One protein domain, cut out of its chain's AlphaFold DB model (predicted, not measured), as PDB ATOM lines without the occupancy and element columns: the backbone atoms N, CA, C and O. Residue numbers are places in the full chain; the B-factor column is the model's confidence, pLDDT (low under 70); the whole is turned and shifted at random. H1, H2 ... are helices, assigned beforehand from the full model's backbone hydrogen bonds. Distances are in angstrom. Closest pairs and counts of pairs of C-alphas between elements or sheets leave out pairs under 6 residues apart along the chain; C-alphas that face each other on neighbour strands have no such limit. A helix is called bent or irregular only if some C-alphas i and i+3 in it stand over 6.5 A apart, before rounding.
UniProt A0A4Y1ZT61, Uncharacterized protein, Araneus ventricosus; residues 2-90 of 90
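What this domain is: This is residues 2 to 90 of the 90 residues of an uncharacterized protein of Araneus ventricosus (UniProt A0A4Y1ZT61). The printed part is an open, hollow loop of chain: H1 and H2 follow each other along one side, H3 stands at the far end, and the long unnamed stretch of residues 59 to 84 leads back to the small H4, with the C-alphas of Leu 2 and Ser 90, the first and last printed residues, 15.0 A apart. The helices are spread round this frame and touch no other helix, and residues 2 to 20, 32 to 44 and 65 to 90 stand free. There are 89 residues with four named helices, in the order H1, H2, H3, H4, and no named strand. The class is all helix, though under half of the residues, 40 of the 89, are in named elements. The whole is extended, with a radius of gyration of the C-alphas of 19.7 A and spans of 51 by 38 by 27 A.

How they stand to each other: Begin with H1, residues 2 to 13, and go on across a tight link of 3 residues to H2, residues 17 to 26; the two helices are apart. A long link of 18 residues, 27 to 44, brings you to H3, residues 45 to 58, which is apart from H2 and from H1. A second long link, the 26 residues 59 to 84, leads to H4, residues 85 to 88, which is apart from H1, H2 and H3. Look at the backbone of H1, H2 and H3: every O i to N i+4 pair is within hydrogen-bond range. H4 is too short for such a pair, but its 1 pair of O i and N i+3 is within range.

Where its parts are: Find C-alpha 2 at (18.706, 5.743, -48.212); from there H1 runs 16.5 A to Met 13. H2 goes from Gln 17 to Lys 26, 14.2 A from first to last C-alpha. Find C-alpha 45 at (56.708, 2.135, -36.895), where H3, the longest helix with 14 residues, begins; it runs 20.3 A to Ile 58. H4 goes from Asp 85 to C-alpha 88 at (22.174, 20.951, -51.741), 5.1 A in length. No helix is bent.

The domain as a whole: The two C-alphas farthest apart are those of Lys 57 and Ser 90, 52.1 A. The printed part has no cut and ends at residue 90, the chain's last residue. The links from H2 to H3 and from H3 to H4 are long. Read the B-factor column for the model's confidence: the mean pLDDT of the printed part is 70.1, and 47 residues are under 70, among them residues 30 to 50 and 60 to 79. H1 has a mean pLDDT of 88 and H3 one of 66.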
ATOM      1  N   LEU A   2      19.015   5.281 -49.580       84.81
ATOM      2  CA  LEU A   2      18.706   5.743 -48.212       84.81
ATOM      3  C   LEU A   2      19.438   4.972 -47.095       84.81
ATOM      4  O   LEU A   2      19.978   5.593 -46.182       84.81
ATOM      5  N   ASP A   3      19.526   3.641 -47.175       85.44
ATOM      6  CA  ASP A   3      20.233   2.853 -46.149       85.44
ATOM      7  C   ASP A   3      21.753   3.056 -46.179       85.44
ATOM      8  O   ASP A   3      22.390   3.130 -45.132       85.44
ATOM      9  N   SER A   4      22.336   3.220 -47.368       84.62
ATOM     10  CA  SER A   4      23.760   3.535 -47.536       84.62
ATOM     11  C   SER A   4      24.105   4.890 -46.916       84.62
ATOM     12  O   SER A   4      25.096   4.996 -46.199       84.62
ATOM     13  N   MET A   5      23.250   5.899 -47.122       90.12
ATOM     14  CA  MET A   5      23.407   7.225 -46.515       90.12
ATOM     15  C   MET A   5      23.296   7.158 -44.991       90.12
ATOM     16  O   MET A   5      24.131   7.719 -44.294       90.12
ATOM     17  N   ARG A   6      22.331   6.399 -44.456       91.19
ATOM     18  CA  ARG A   6      22.191   6.191 -43.005       91.19
ATOM     19  C   ARG A   6      23.380   5.457 -42.388       91.19
ATOM     20  O   ARG A   6      23.745   5.746 -41.253       91.19
ATOM     21  N   MET A   7      23.970   4.495 -43.095       92.06
ATOM     22  CA  MET A   7      25.181   3.812 -42.630       92.06
ATOM     23  C   MET A   7      26.392   4.745 -42.640       92.06
ATOM     24  O   MET A   7      27.146   4.746 -41.670       92.06
ATOM     25  N   ALA A   8      26.551   5.557 -43.689       88.56
ATOM     26  CA  ALA A   8      27.611   6.559 -43.769       88.56
ATOM     27  C   ALA A   8      27.475   7.618 -42.664       88.56
ATOM     28  O   ALA A   8      28.450   7.902 -41.977       88.56
ATOM     29  N   ASP A   9      26.261   8.119 -42.427       90.75
ATOM     30  CA  ASP A   9      25.955   9.082 -41.365       90.75
ATOM     31  C   ASP A   9      26.273   8.516 -39.970       90.75
ATOM     32  O   ASP A   9      27.013   9.113 -39.188       90.75
ATOM     33  N   ARG A  10      25.838   7.280 -39.688       89.69
ATOM     34  CA  ARG A  10      26.193   6.583 -38.440       89.69
ATOM     35  C   ARG A  10      27.692   6.349 -38.314       89.69
ATOM     36  O   ARG A  10      28.224   6.458 -37.212       89.69
ATOM     37  N   ALA A  11      28.377   5.987 -39.396       86.75
ATOM     38  CA  ALA A  11      29.822   5.801 -39.372       86.75
ATOM     39  C   ALA A  11      30.525   7.124 -39.042       86.75
ATOM     40  O   ALA A  11      31.382   7.139 -38.160       86.75
ATOM     41  N   TRP A  12      30.097   8.220 -39.675       87.25
ATOM     42  CA  TRP A  12      30.628   9.567 -39.486       87.25
ATOM     43  C   TRP A  12      30.428  10.087 -38.060       87.25
ATOM     44  O   TRP A  12      31.384  10.522 -37.425       87.25
ATOM     45  N   MET A  13      29.225   9.932 -37.501       89.19
ATOM     46  CA  MET A  13      28.917  10.311 -36.114       89.19
ATOM     47  C   MET A  13      29.754   9.554 -35.069       89.19
ATOM     48  O   MET A  13      29.916  10.021 -33.946       89.19
ATOM     49  N   ASN A  14      30.307   8.390 -35.424       86.81
ATOM     50  CA  ASN A  14      31.159   7.582 -34.550       86.81
ATOM     51  C   ASN A  14      32.667   7.820 -34.763       86.81
ATOM     52  O   ASN A  14      33.496   7.131 -34.143       86.81
ATOM     53  N   VAL A  15      33.048   8.744 -35.648       87.56
ATOM     54  CA  VAL A  15      34.442   9.150 -35.848       87.56
ATOM     55  C   VAL A  15      34.854  10.092 -34.717       87.56
ATOM     56  O   VAL A  15      34.224  11.112 -34.465       87.56
ATOM     57  N   THR A  16      35.944   9.756 -34.030       88.56
ATOM     58  CA  THR A  16      36.543  10.600 -32.987       88.56
ATOM     59  C   THR A  16      37.868  11.173 -33.475       88.56
ATOM     60  O   THR A  16      38.506  10.596 -34.357       88.56
ATOM     61  N   GLN A  17      38.342  12.261 -32.856       83.56
ATOM     62  CA  GLN A  17      39.667  12.824 -33.154       83.56
ATOM     63  C   GLN A  17      40.781  11.771 -33.050       83.56
ATOM     64  O   GLN A  17      41.677  11.747 -33.888       83.56
ATOM     65  N   LYS A  18      40.684  10.842 -32.088       86.12
ATOM     66  CA  LYS A  18      41.612   9.709 -31.948       86.12
ATOM     67  C   LYS A  18      41.627   8.808 -33.189       86.12
ATOM     68  O   LYS A  18      42.697   8.492 -33.695       86.12
ATOM     69  N   LYS A  19      40.452   8.433 -33.712       84.62
ATOM     70  CA  LYS A  19      40.342   7.616 -34.937       84.62
ATOM     71  C   LYS A  19      40.896   8.354 -36.158       84.62
ATOM     72  O   LYS A  19      41.563   7.740 -36.982       84.62
ATOM     73  N   ILE A  20      40.663   9.665 -36.248       84.31
ATOM     74  CA  ILE A  20      41.200  10.509 -37.323       84.31
ATOM     75  C   ILE A  20      42.731  10.543 -37.256       84.31
ATOM     76  O   ILE A  20      43.384  10.202 -38.240       84.31
ATOM     77  N   LYS A  21      43.307  10.868 -36.089       82.75
ATOM     78  CA  LYS A  21      44.763  10.875 -35.868       82.75
ATOM     79  C   LYS A  21      45.394   9.522 -36.215       82.75
ATOM     80  O   LYS A  21      46.398   9.485 -36.918       82.75
ATOM     81  N   GLN A  22      44.763   8.416 -35.815       81.88
ATOM     82  CA  GLN A  22      45.221   7.067 -36.152       81.88
ATOM     83  C   GLN A  22      45.223   6.804 -37.669       81.88
ATOM     84  O   GLN A  22      46.153   6.187 -38.185       81.88
ATOM     85  N   CYS A  23      44.206   7.267 -38.403       81.69
ATOM     86  CA  CYS A  23      44.180   7.146 -39.862       81.69
ATOM     87  C   CYS A  23      45.301   7.958 -40.528       81.69
ATOM     88  O   CYS A  23      45.942   7.451 -41.444       81.69
ATOM     89  N   PHE A  24      45.577   9.174 -40.048       80.50
ATOM     90  CA  PHE A  24      46.693   9.989 -40.543       80.50
ATOM     91  C   PHE A  24      48.058   9.358 -40.237       80.50
ATOM     92  O   PHE A  24      48.901   9.299 -41.132       80.50
ATOM     93  N   GLY A  25      48.243   8.801 -39.036       78.12
ATOM     94  CA  GLY A  25      49.453   8.058 -38.673       78.12
ATOM     95  C   GLY A  25      49.680   6.841 -39.577       78.12
ATOM     96  O   GLY A  25      50.758   6.681 -40.145       78.12
ATOM     97  N   LYS A  26      48.635   6.038 -39.828       78.44
ATOM     98  CA  LYS A  26      48.690   4.915 -40.788       78.44
ATOM     99  C   LYS A  26      48.988   5.361 -42.219       78.44
ATOM    100  O   LYS A  26      49.646   4.640 -42.961       78.44
ATOM    101  N   ALA A  27      48.525   6.546 -42.604       77.88
ATOM    102  CA  ALA A  27      48.810   7.156 -43.897       77.88
ATOM    103  C   ALA A  27      50.167   7.888 -43.936       77.88
ATOM    104  O   ALA A  27      50.434   8.624 -44.883       77.88
ATOM    105  N   CYS A  28      51.040   7.661 -42.943       69.75
ATOM    106  CA  CYS A  28      52.396   8.204 -42.874       69.75
ATOM    107  C   CYS A  28      52.480   9.738 -42.778       69.75
ATOM    108  O   CYS A  28      53.542  10.309 -43.050       69.75
ATOM    109  N   PHE A  29      51.393  10.402 -42.375       73.94
ATOM    110  CA  PHE A  29      51.416  11.815 -42.019       73.94
ATOM    111  C   PHE A  29      51.947  11.964 -40.594       73.94
ATOM    112  O   PHE A  29      51.411  11.375 -39.656       73.94
ATOM    113  N   SER A  30      52.989  12.776 -40.427       65.56
ATOM    114  CA  SER A  30      53.464  13.170 -39.103       65.56
ATOM    115  C   SER A  30      52.459  14.135 -38.482       65.56
ATOM    116  O   SER A  30      52.178  15.191 -39.056       65.56
ATOM    117  N   SER A  31      51.929  13.792 -37.310       62.44
ATOM    118  CA  SER A  31      51.200  14.761 -36.496       62.44
ATOM    119  C   SER A  31      52.178  15.862 -36.082       62.44
ATOM    120  O   SER A  31      53.229  15.563 -35.525       62.44
ATOM    121  N   VAL A  32      51.852  17.131 -36.339       59.12
ATOM    122  CA  VAL A  32      52.496  18.231 -35.609       59.12
ATOM    123  C   VAL A  32      51.989  18.107 -34.180       59.12
ATOM    124  O   VAL A  32      50.808  18.327 -33.915       59.12
ATOM    125  N   GLU A  33      52.846  17.630 -33.286       50.53
ATOM    126  CA  GLU A  33      52.551  17.523 -31.863       50.53
ATOM    127  C   GLU A  33      52.348  18.931 -31.292       50.53
ATOM    128  O   GLU A  33      53.288  19.612 -30.895       50.53
ATOM    129  N   SER A  34      51.101  19.394 -31.241       54.91
ATOM    130  CA  SER A  34      50.685  20.180 -30.086       54.91
ATOM    131  C   SER A  34      50.582  19.183 -28.934       54.91
ATOM    132  O   SER A  34      49.711  18.313 -28.962       54.91
ATOM    133  N   GLU A  35      51.564  19.273 -28.040       47.59
ATOM    134  CA  GLU A  35      51.746  18.562 -26.774       47.59
ATOM    135  C   GLU A  35      50.495  17.871 -26.195       47.59
ATOM    136  O   GLU A  35      49.424  18.467 -26.099       47.59
ATOM    137  N   SER A  36      50.698  16.636 -25.715       59.47
ATOM    138  CA  SER A  36      49.757  15.786 -24.964       59.47
ATOM    139  C   SER A  36      48.925  14.805 -25.801       59.47
ATOM    140  O   SER A  36      47.828  15.116 -26.262       59.47
ATOM    141  N   ASP A  37      49.461  13.593 -25.986       44.38
ATOM    142  CA  ASP A  37      48.899  12.361 -25.394       44.38
ATOM    143  C   ASP A  37      49.891  11.210 -25.670       44.38
ATOM    144  O   ASP A  37      49.902  10.626 -26.756       44.38
ATOM    145  N   GLU A  38      50.800  10.948 -24.726       55.81
ATOM    146  CA  GLU A  38      51.651   9.758 -24.780       55.81
ATOM    147  C   GLU A  38      50.785   8.527 -24.489       55.81
ATOM    148  O   GLU A  38      50.100   8.494 -23.473       55.81
ATOM    149  N   GLU A  39      50.807   7.523 -25.371       51.53
ATOM    150  CA  GLU A  39      51.166   6.139 -25.020       51.53
ATOM    151  C   GLU A  39      50.879   5.147 -26.168       51.53
ATOM    152  O   GLU A  39      49.780   5.063 -26.716       51.53
ATOM    153  N   GLN A  40      51.904   4.331 -26.447       53.34
ATOM    154  CA  GLN A  40      51.890   3.041 -27.152       53.34
ATOM    155  C   GLN A  40      51.529   3.005 -28.650       53.34
ATOM    156  O   GLN A  40      50.431   2.610 -29.023       53.34
ATOM    157  N   GLU A  41      52.529   3.197 -29.521       47.84
ATOM    158  CA  GLU A  41      52.589   2.462 -30.807       47.84
ATOM    159  C   GLU A  41      54.026   2.293 -31.371       47.84
ATOM    160  O   GLU A  41      54.238   2.166 -32.571       47.84
ATOM    161  N   LEU A  42      55.046   2.228 -30.503       48.78
ATOM    162  CA  LEU A  42      56.470   2.303 -30.889       48.78
ATOM    163  C   LEU A  42      57.049   1.057 -31.614       48.78
ATOM    164  O   LEU A  42      58.252   0.992 -31.843       48.78
ATOM    165  N   HIS A  43      56.254   0.020 -31.908       48.09
ATOM    166  CA  HIS A  43      56.780  -1.290 -32.351       48.09
ATOM    167  C   HIS A  43      56.486  -1.631 -33.820       48.09
ATOM    168  O   HIS A  43      57.191  -2.450 -34.405       48.09
ATOM    169  N   THR A  44      55.477  -1.016 -34.439       50.50
ATOM    170  CA  THR A  44      55.129  -1.221 -35.862       50.50
ATOM    171  C   THR A  44      55.652  -0.110 -36.774       50.50
ATOM    172  O   THR A  44      55.649  -0.262 -37.998       50.50
ATOM    173  N   GLU A  45      56.133   0.988 -36.190       49.84
ATOM    174  CA  GLU A  45      56.708   2.135 -36.895       49.84
ATOM    175  C   GLU A  45      58.111   1.826 -37.450       49.84
ATOM    176  O   GLU A  45      58.423   2.171 -38.592       49.84
ATOM    177  N   THR A  46      58.929   1.077 -36.700       55.19
ATOM    178  CA  THR A  46      60.327   0.777 -37.060       55.19
ATOM    179  C   THR A  46      60.444  -0.015 -38.365       55.19
ATOM    180  O   THR A  46      61.251   0.328 -39.224       55.19
ATOM    181  N   HIS A  47      59.597  -1.032 -38.568       56.00
ATOM    182  CA  HIS A  47      59.646  -1.868 -39.775       56.00
ATOM    183  C   HIS A  47      59.146  -1.127 -41.027       56.00
ATOM    184  O   HIS A  47      59.723  -1.258 -42.107       56.00
ATOM    185  N   GLN A  48      58.104  -0.300 -40.887       57.81
ATOM    186  CA  GLN A  48      57.571   0.495 -41.999       57.81
ATOM    187  C   GLN A  48      58.539   1.605 -42.435       57.81
ATOM    188  O   GLN A  48      58.605   1.937 -43.621       57.81
ATOM    189  N   CYS A  49      59.327   2.150 -41.502       60.38
ATOM    190  CA  CYS A  49      60.357   3.140 -41.806       60.38
ATOM    191  C   CYS A  49      61.466   2.551 -42.701       60.38
ATOM    192  O   CYS A  49      61.845   3.164 -43.701       60.38
ATOM    193  N   GLU A  50      61.914   1.323 -42.422       68.00
ATOM    194  CA  GLU A  50      62.953   0.647 -43.211       68.00
ATOM    195  C   GLU A  50      62.508   0.308 -44.642       68.00
ATOM    196  O   GLU A  50      63.271   0.476 -45.597       68.00
ATOM    197  N   GLU A  51      61.277  -0.179 -44.822       70.19
ATOM    198  CA  GLU A  51      60.730  -0.471 -46.154       70.19
ATOM    199  C   GLU A  51      60.560   0.808 -46.978       70.19
ATOM    200  O   GLU A  51      60.913   0.853 -48.160       70.19
ATOM    201  N   ARG A  52      60.114   1.890 -46.337       64.50
ATOM    202  CA  ARG A  52      59.970   3.202 -46.965       64.50
ATOM    203  C   ARG A  52      61.314   3.816 -47.351       64.50
ATOM    204  O   ARG A  52      61.418   4.415 -48.421       64.50
ATOM    205  N   GLU A  53      62.356   3.642 -46.540       68.81
ATOM    206  CA  GLU A  53      63.703   4.110 -46.877       68.81
ATOM    207  C   GLU A  53      64.265   3.368 -48.103       68.81
ATOM    208  O   GLU A  53      64.871   3.984 -48.983       68.81
ATOM    209  N   LYS A  54      63.998   2.059 -48.221       78.25
ATOM    210  CA  LYS A  54      64.360   1.255 -49.403       78.25
ATOM    211  C   LYS A  54      63.637   1.748 -50.660       78.25
ATOM    212  O   LYS A  54      64.278   1.949 -51.689       78.25
ATOM    213  N   VAL A  55      62.331   2.008 -50.576       71.81
ATOM    214  CA  VAL A  55      61.530   2.518 -51.706       71.81
ATOM    215  C   VAL A  55      61.941   3.944 -52.097       71.81
ATOM    216  O   VAL A  55      62.058   4.245 -53.283       71.81
ATOM    217  N   SER A  56      62.243   4.807 -51.122       68.50
ATOM    218  CA  SER A  56      62.725   6.176 -51.360       68.50
ATOM    219  C   SER A  56      64.063   6.201 -52.112       68.50
ATOM    220  O   SER A  56      64.226   6.967 -53.067       68.50
ATOM    221  N   LYS A  57      64.990   5.302 -51.744       74.69
ATOM    222  CA  LYS A  57      66.273   5.103 -52.439       74.69
ATOM    223  C   LYS A  57      66.083   4.627 -53.883       74.69
ATOM    224  O   LYS A  57      66.785   5.106 -54.765       74.69
ATOM    225  N   ILE A  58      65.118   3.738 -54.140       78.75
ATOM    226  CA  ILE A  58      64.797   3.248 -55.495       78.75
ATOM    227  C   ILE A  58      64.200   4.365 -56.364       78.75
ATOM    228  O   ILE A  58      64.555   4.505 -57.531       78.75
ATOM    229  N   LEU A  59      63.309   5.176 -55.793       70.25
ATOM    230  CA  LEU A  59      62.613   6.250 -56.505       70.25
ATOM    231  C   LEU A  59      63.426   7.552 -56.613       70.25
ATOM    232  O   LEU A  59      62.919   8.533 -57.153       70.25
ATOM    233  N   ASN A  60      64.673   7.587 -56.117       68.44
ATOM    234  CA  ASN A  60      65.513   8.791 -56.041       68.44
ATOM    235  C   ASN A  60      64.777   9.997 -55.421       68.44
ATOM    236  O   ASN A  60      65.001  11.149 -55.802       68.44
ATOM    237  N   LEU A  61      63.900   9.743 -54.443       65.44
ATOM    238  CA  LEU A  61      63.126  10.754 -53.714       65.44
ATOM    239  C   LEU A  61      63.996  11.445 -52.648       65.44
ATOM    240  O   LEU A  61      63.599  11.601 -51.497       65.44
ATOM    241  N   SER A  62      65.199  11.887 -53.032       62.66
ATOM    242  CA  SER A  62      66.120  12.631 -52.157       62.66
ATOM    243  C   SER A  62      65.544  13.968 -51.680       62.66
ATOM    244  O   SER A  62      66.025  14.547 -50.708       62.66
ATOM    245  N   LYS A  63      64.490  14.450 -52.348       65.81
ATOM    246  CA  LYS A  63      63.654  15.567 -51.919       65.81
ATOM    247  C   LYS A  63      62.334  15.021 -51.395       65.81
ATOM    248  O   LYS A  63      61.631  14.336 -52.138       65.81
ATOM    249  N   THR A  64      61.983  15.393 -50.164       66.75
ATOM    250  CA  THR A  64      60.637  15.218 -49.607       66.75
ATOM    251  C   THR A  64      59.630  15.736 -50.632       66.75
ATOM    252  O   THR A  64      59.652  16.932 -50.936       66.75
ATOM    253  N   PRO A  65      58.812  14.872 -51.253       62.78
ATOM    254  CA  PRO A  65      57.887  15.342 -52.263       62.78
ATOM    255  C   PRO A  65      56.791  16.140 -51.549       62.78
ATOM    256  O   PRO A  65      56.127  15.631 -50.647       62.78
ATOM    257  N   THR A  66      56.653  17.417 -51.897       68.25
ATOM    258  CA  THR A  66      55.564  18.252 -51.395       68.25
ATOM    259  C   THR A  66      54.260  17.834 -52.063       68.25
ATOM    260  O   THR A  66      54.258  17.358 -53.199       68.25
ATOM    261  N   PHE A  67      53.148  18.014 -51.353       58.84
ATOM    262  CA  PHE A  67      51.800  17.747 -51.861       58.84
ATOM    263  C   PHE A  67      51.564  18.402 -53.235       58.84
ATOM    264  O   PHE A  67      51.072  17.745 -54.146       58.84
ATOM    265  N   GLU A  68      52.071  19.623 -53.424       62.94
ATOM    266  CA  GLU A  68      52.036  20.389 -54.679       62.94
ATOM    267  C   GLU A  68      52.610  19.647 -55.891       62.94
ATOM    268  O   GLU A  68      52.126  19.827 -57.002       62.94
ATOM    269  N   LYS A  69      53.605  18.770 -55.696       64.69
ATOM    270  CA  LYS A  69      54.193  17.974 -56.785       64.69
ATOM    271  C   LYS A  69      53.236  16.896 -57.309       64.69
ATOM    272  O   LYS A  69      53.413  16.414 -58.421       64.69
ATOM    273  N   PHE A  70      52.260  16.496 -56.498       59.66
ATOM    274  CA  PHE A  70      51.228  15.523 -56.866       59.66
ATOM    275  C   PHE A  70      49.884  16.177 -57.176       59.66
ATOM    276  O   PHE A  70      49.021  15.534 -57.766       59.66
ATOM    277  N   THR A  71      49.703  17.438 -56.787       61.69
ATOM    278  CA  THR A  71      48.501  18.225 -57.056       61.69
ATOM    279  C   THR A  71      48.737  19.252 -58.148       61.69
ATOM    280  O   THR A  71      48.340  20.407 -57.994       61.69
ATOM    281  N   GLU A  72      49.373  18.849 -59.250       60.53
ATOM    282  CA  GLU A  72      49.251  19.605 -60.494       60.53
ATOM    283  C   GLU A  72      47.772  19.528 -60.894       60.53
ATOM    284  O   GLU A  72      47.297  18.562 -61.490       60.53
ATOM    285  N   PHE A  73      47.003  20.474 -60.360       62.09
ATOM    286  CA  PHE A  73      45.567  20.543 -60.509       62.09
ATOM    287  C   PHE A  73      45.336  20.998 -61.939       62.09
ATOM    288  O   PHE A  73      45.653  22.137 -62.283       62.09
ATOM    289  N   ASP A  74      44.858  20.088 -62.780       62.84
ATOM    290  CA  ASP A  74      44.468  20.436 -64.134       62.84
ATOM    291  C   ASP A  74      43.358  21.495 -64.039       62.84
ATOM    292  O   ASP A  74      42.253  21.253 -63.546       62.84
ATOM    293  N   SER A  75      43.693  22.724 -64.427       64.44
ATOM    294  CA  SER A  75      42.772  23.858 -64.399       64.44
ATOM    295  C   SER A  75      41.601  23.682 -65.369       64.44
ATOM    296  O   SER A  75      40.646  24.453 -65.310       64.44
ATOM    297  N   GLU A  76      41.667  22.681 -66.251       68.62
ATOM    298  CA  GLU A  76      40.656  22.362 -67.254       68.62
ATOM    299  C   GLU A  76      39.794  21.146 -66.879       68.62
ATOM    300  O   GLU A  76      39.013  20.671 -67.709       68.62
ATOM    301  N   VAL A  77      39.863  20.647 -65.634       62.94
ATOM    302  CA  VAL A  77      38.958  19.579 -65.183       62.94
ATOM    303  C   VAL A  77      37.515  20.059 -65.318       62.94
ATOM    304  O   VAL A  77      37.054  20.942 -64.592       62.94
ATOM    305  N   GLN A  78      36.786  19.450 -66.254       62.47
ATOM    306  CA  GLN A  78      35.354  19.666 -66.405       62.47
ATOM    307  C   GLN A  78      34.649  19.233 -65.119       62.47
ATOM    308  O   GLN A  78      34.490  18.048 -64.836       62.47
ATOM    309  N   VAL A  79      34.220  20.214 -64.333       67.38
ATOM    310  CA  VAL A  79      33.300  19.998 -63.219       67.38
ATOM    311  C   VAL A  79      31.888  19.805 -63.763       67.38
ATOM    312  O   VAL A  79      31.473  20.486 -64.701       67.38
ATOM    313  N   CYS A  80      31.129  18.888 -63.164       70.75
ATOM    314  CA  CYS A  80      29.769  18.508 -63.571       70.75
ATOM    315  C   CYS A  80      28.703  19.597 -63.293       70.75
ATOM    316  O   CYS A  80      27.538  19.274 -63.074       70.75
ATOM    317  N   GLY A  81      29.092  20.874 -63.291       70.44
ATOM    318  CA  GLY A  81      28.289  22.009 -62.844       70.44
ATOM    319  C   GLY A  81      28.608  22.431 -61.406       70.44
ATOM    320  O   GLY A  81      29.074  21.636 -60.591       70.44
ATOM    321  N   LEU A  82      28.375  23.710 -61.113       71.75
ATOM    322  CA  LEU A  82      28.383  24.250 -59.755       71.75
ATOM    323  C   LEU A  82      27.013  23.963 -59.145       71.75
ATOM    324  O   LEU A  82      26.011  24.385 -59.715       71.75
ATOM    325  N   TRP A  83      26.970  23.244 -58.027       75.31
ATOM    326  CA  TRP A  83      25.726  23.094 -57.274       75.31
ATOM    327  C   TRP A  83      25.479  24.381 -56.498       75.31
ATOM    328  O   TRP A  83      26.374  24.887 -55.819       75.31
ATOM    329  N   SER A  84      24.277  24.920 -56.635       76.25
ATOM    330  CA  SER A  84      23.797  26.016 -55.802       76.25
ATOM    331  C   SER A  84      23.401  25.495 -54.420       76.25
ATOM    332  O   SER A  84      23.002  24.339 -54.283       76.25
ATOM    333  N   ASP A  85      23.497  26.338 -53.387       76.88
ATOM    334  CA  ASP A  85      23.101  25.960 -52.021       76.88
ATOM    335  C   ASP A  85      21.658  25.421 -51.989       76.88
ATOM    336  O   ASP A  85      21.368  24.442 -51.305       76.88
ATOM    337  N   ASP A  86      20.777  25.982 -52.818       76.88
ATOM    338  CA  ASP A  86      19.385  25.547 -52.957       76.88
ATOM    339  C   ASP A  86      19.247  24.106 -53.486       76.88
ATOM    340  O   ASP A  86      18.319  23.398 -53.101       76.88
ATOM    341  N   GLU A  87      20.177  23.632 -54.320       75.75
ATOM    342  CA  GLU A  87      20.217  22.245 -54.816       75.75
ATOM    343  C   GLU A  87      20.811  21.268 -53.791       75.75
ATOM    344  O   GLU A  87      20.565  20.067 -53.872       75.75
ATOM    345  N   ILE A  88      21.579  21.764 -52.814       74.38
ATOM    346  CA  ILE A  88      22.174  20.951 -51.741       74.38
ATOM    347  C   ILE A  88      21.138  20.635 -50.654       74.38
ATOM    348  O   ILE A  88      21.187  19.564 -50.045       74.38
ATOM    349  N   PHE A  89      20.217  21.567 -50.393       69.75
ATOM    350  CA  PHE A  89      19.209  21.446 -49.334       69.75
ATOM    351  C   PHE A  89      17.848  20.906 -49.801       69.75
ATOM    352  O   PHE A  89      16.959  20.735 -48.961       69.75
ATOM    353  N   SER A  90      17.676  20.648 -51.102       58.69
ATOM    354  CA  SER A  90      16.435  20.125 -51.687       58.69
ATOM    355  C   SER A  90      16.400  18.599 -51.782       58.69
ATOM    356  O   SER A  90      15.258  18.083 -51.842       58.69
TER     357      SER A  90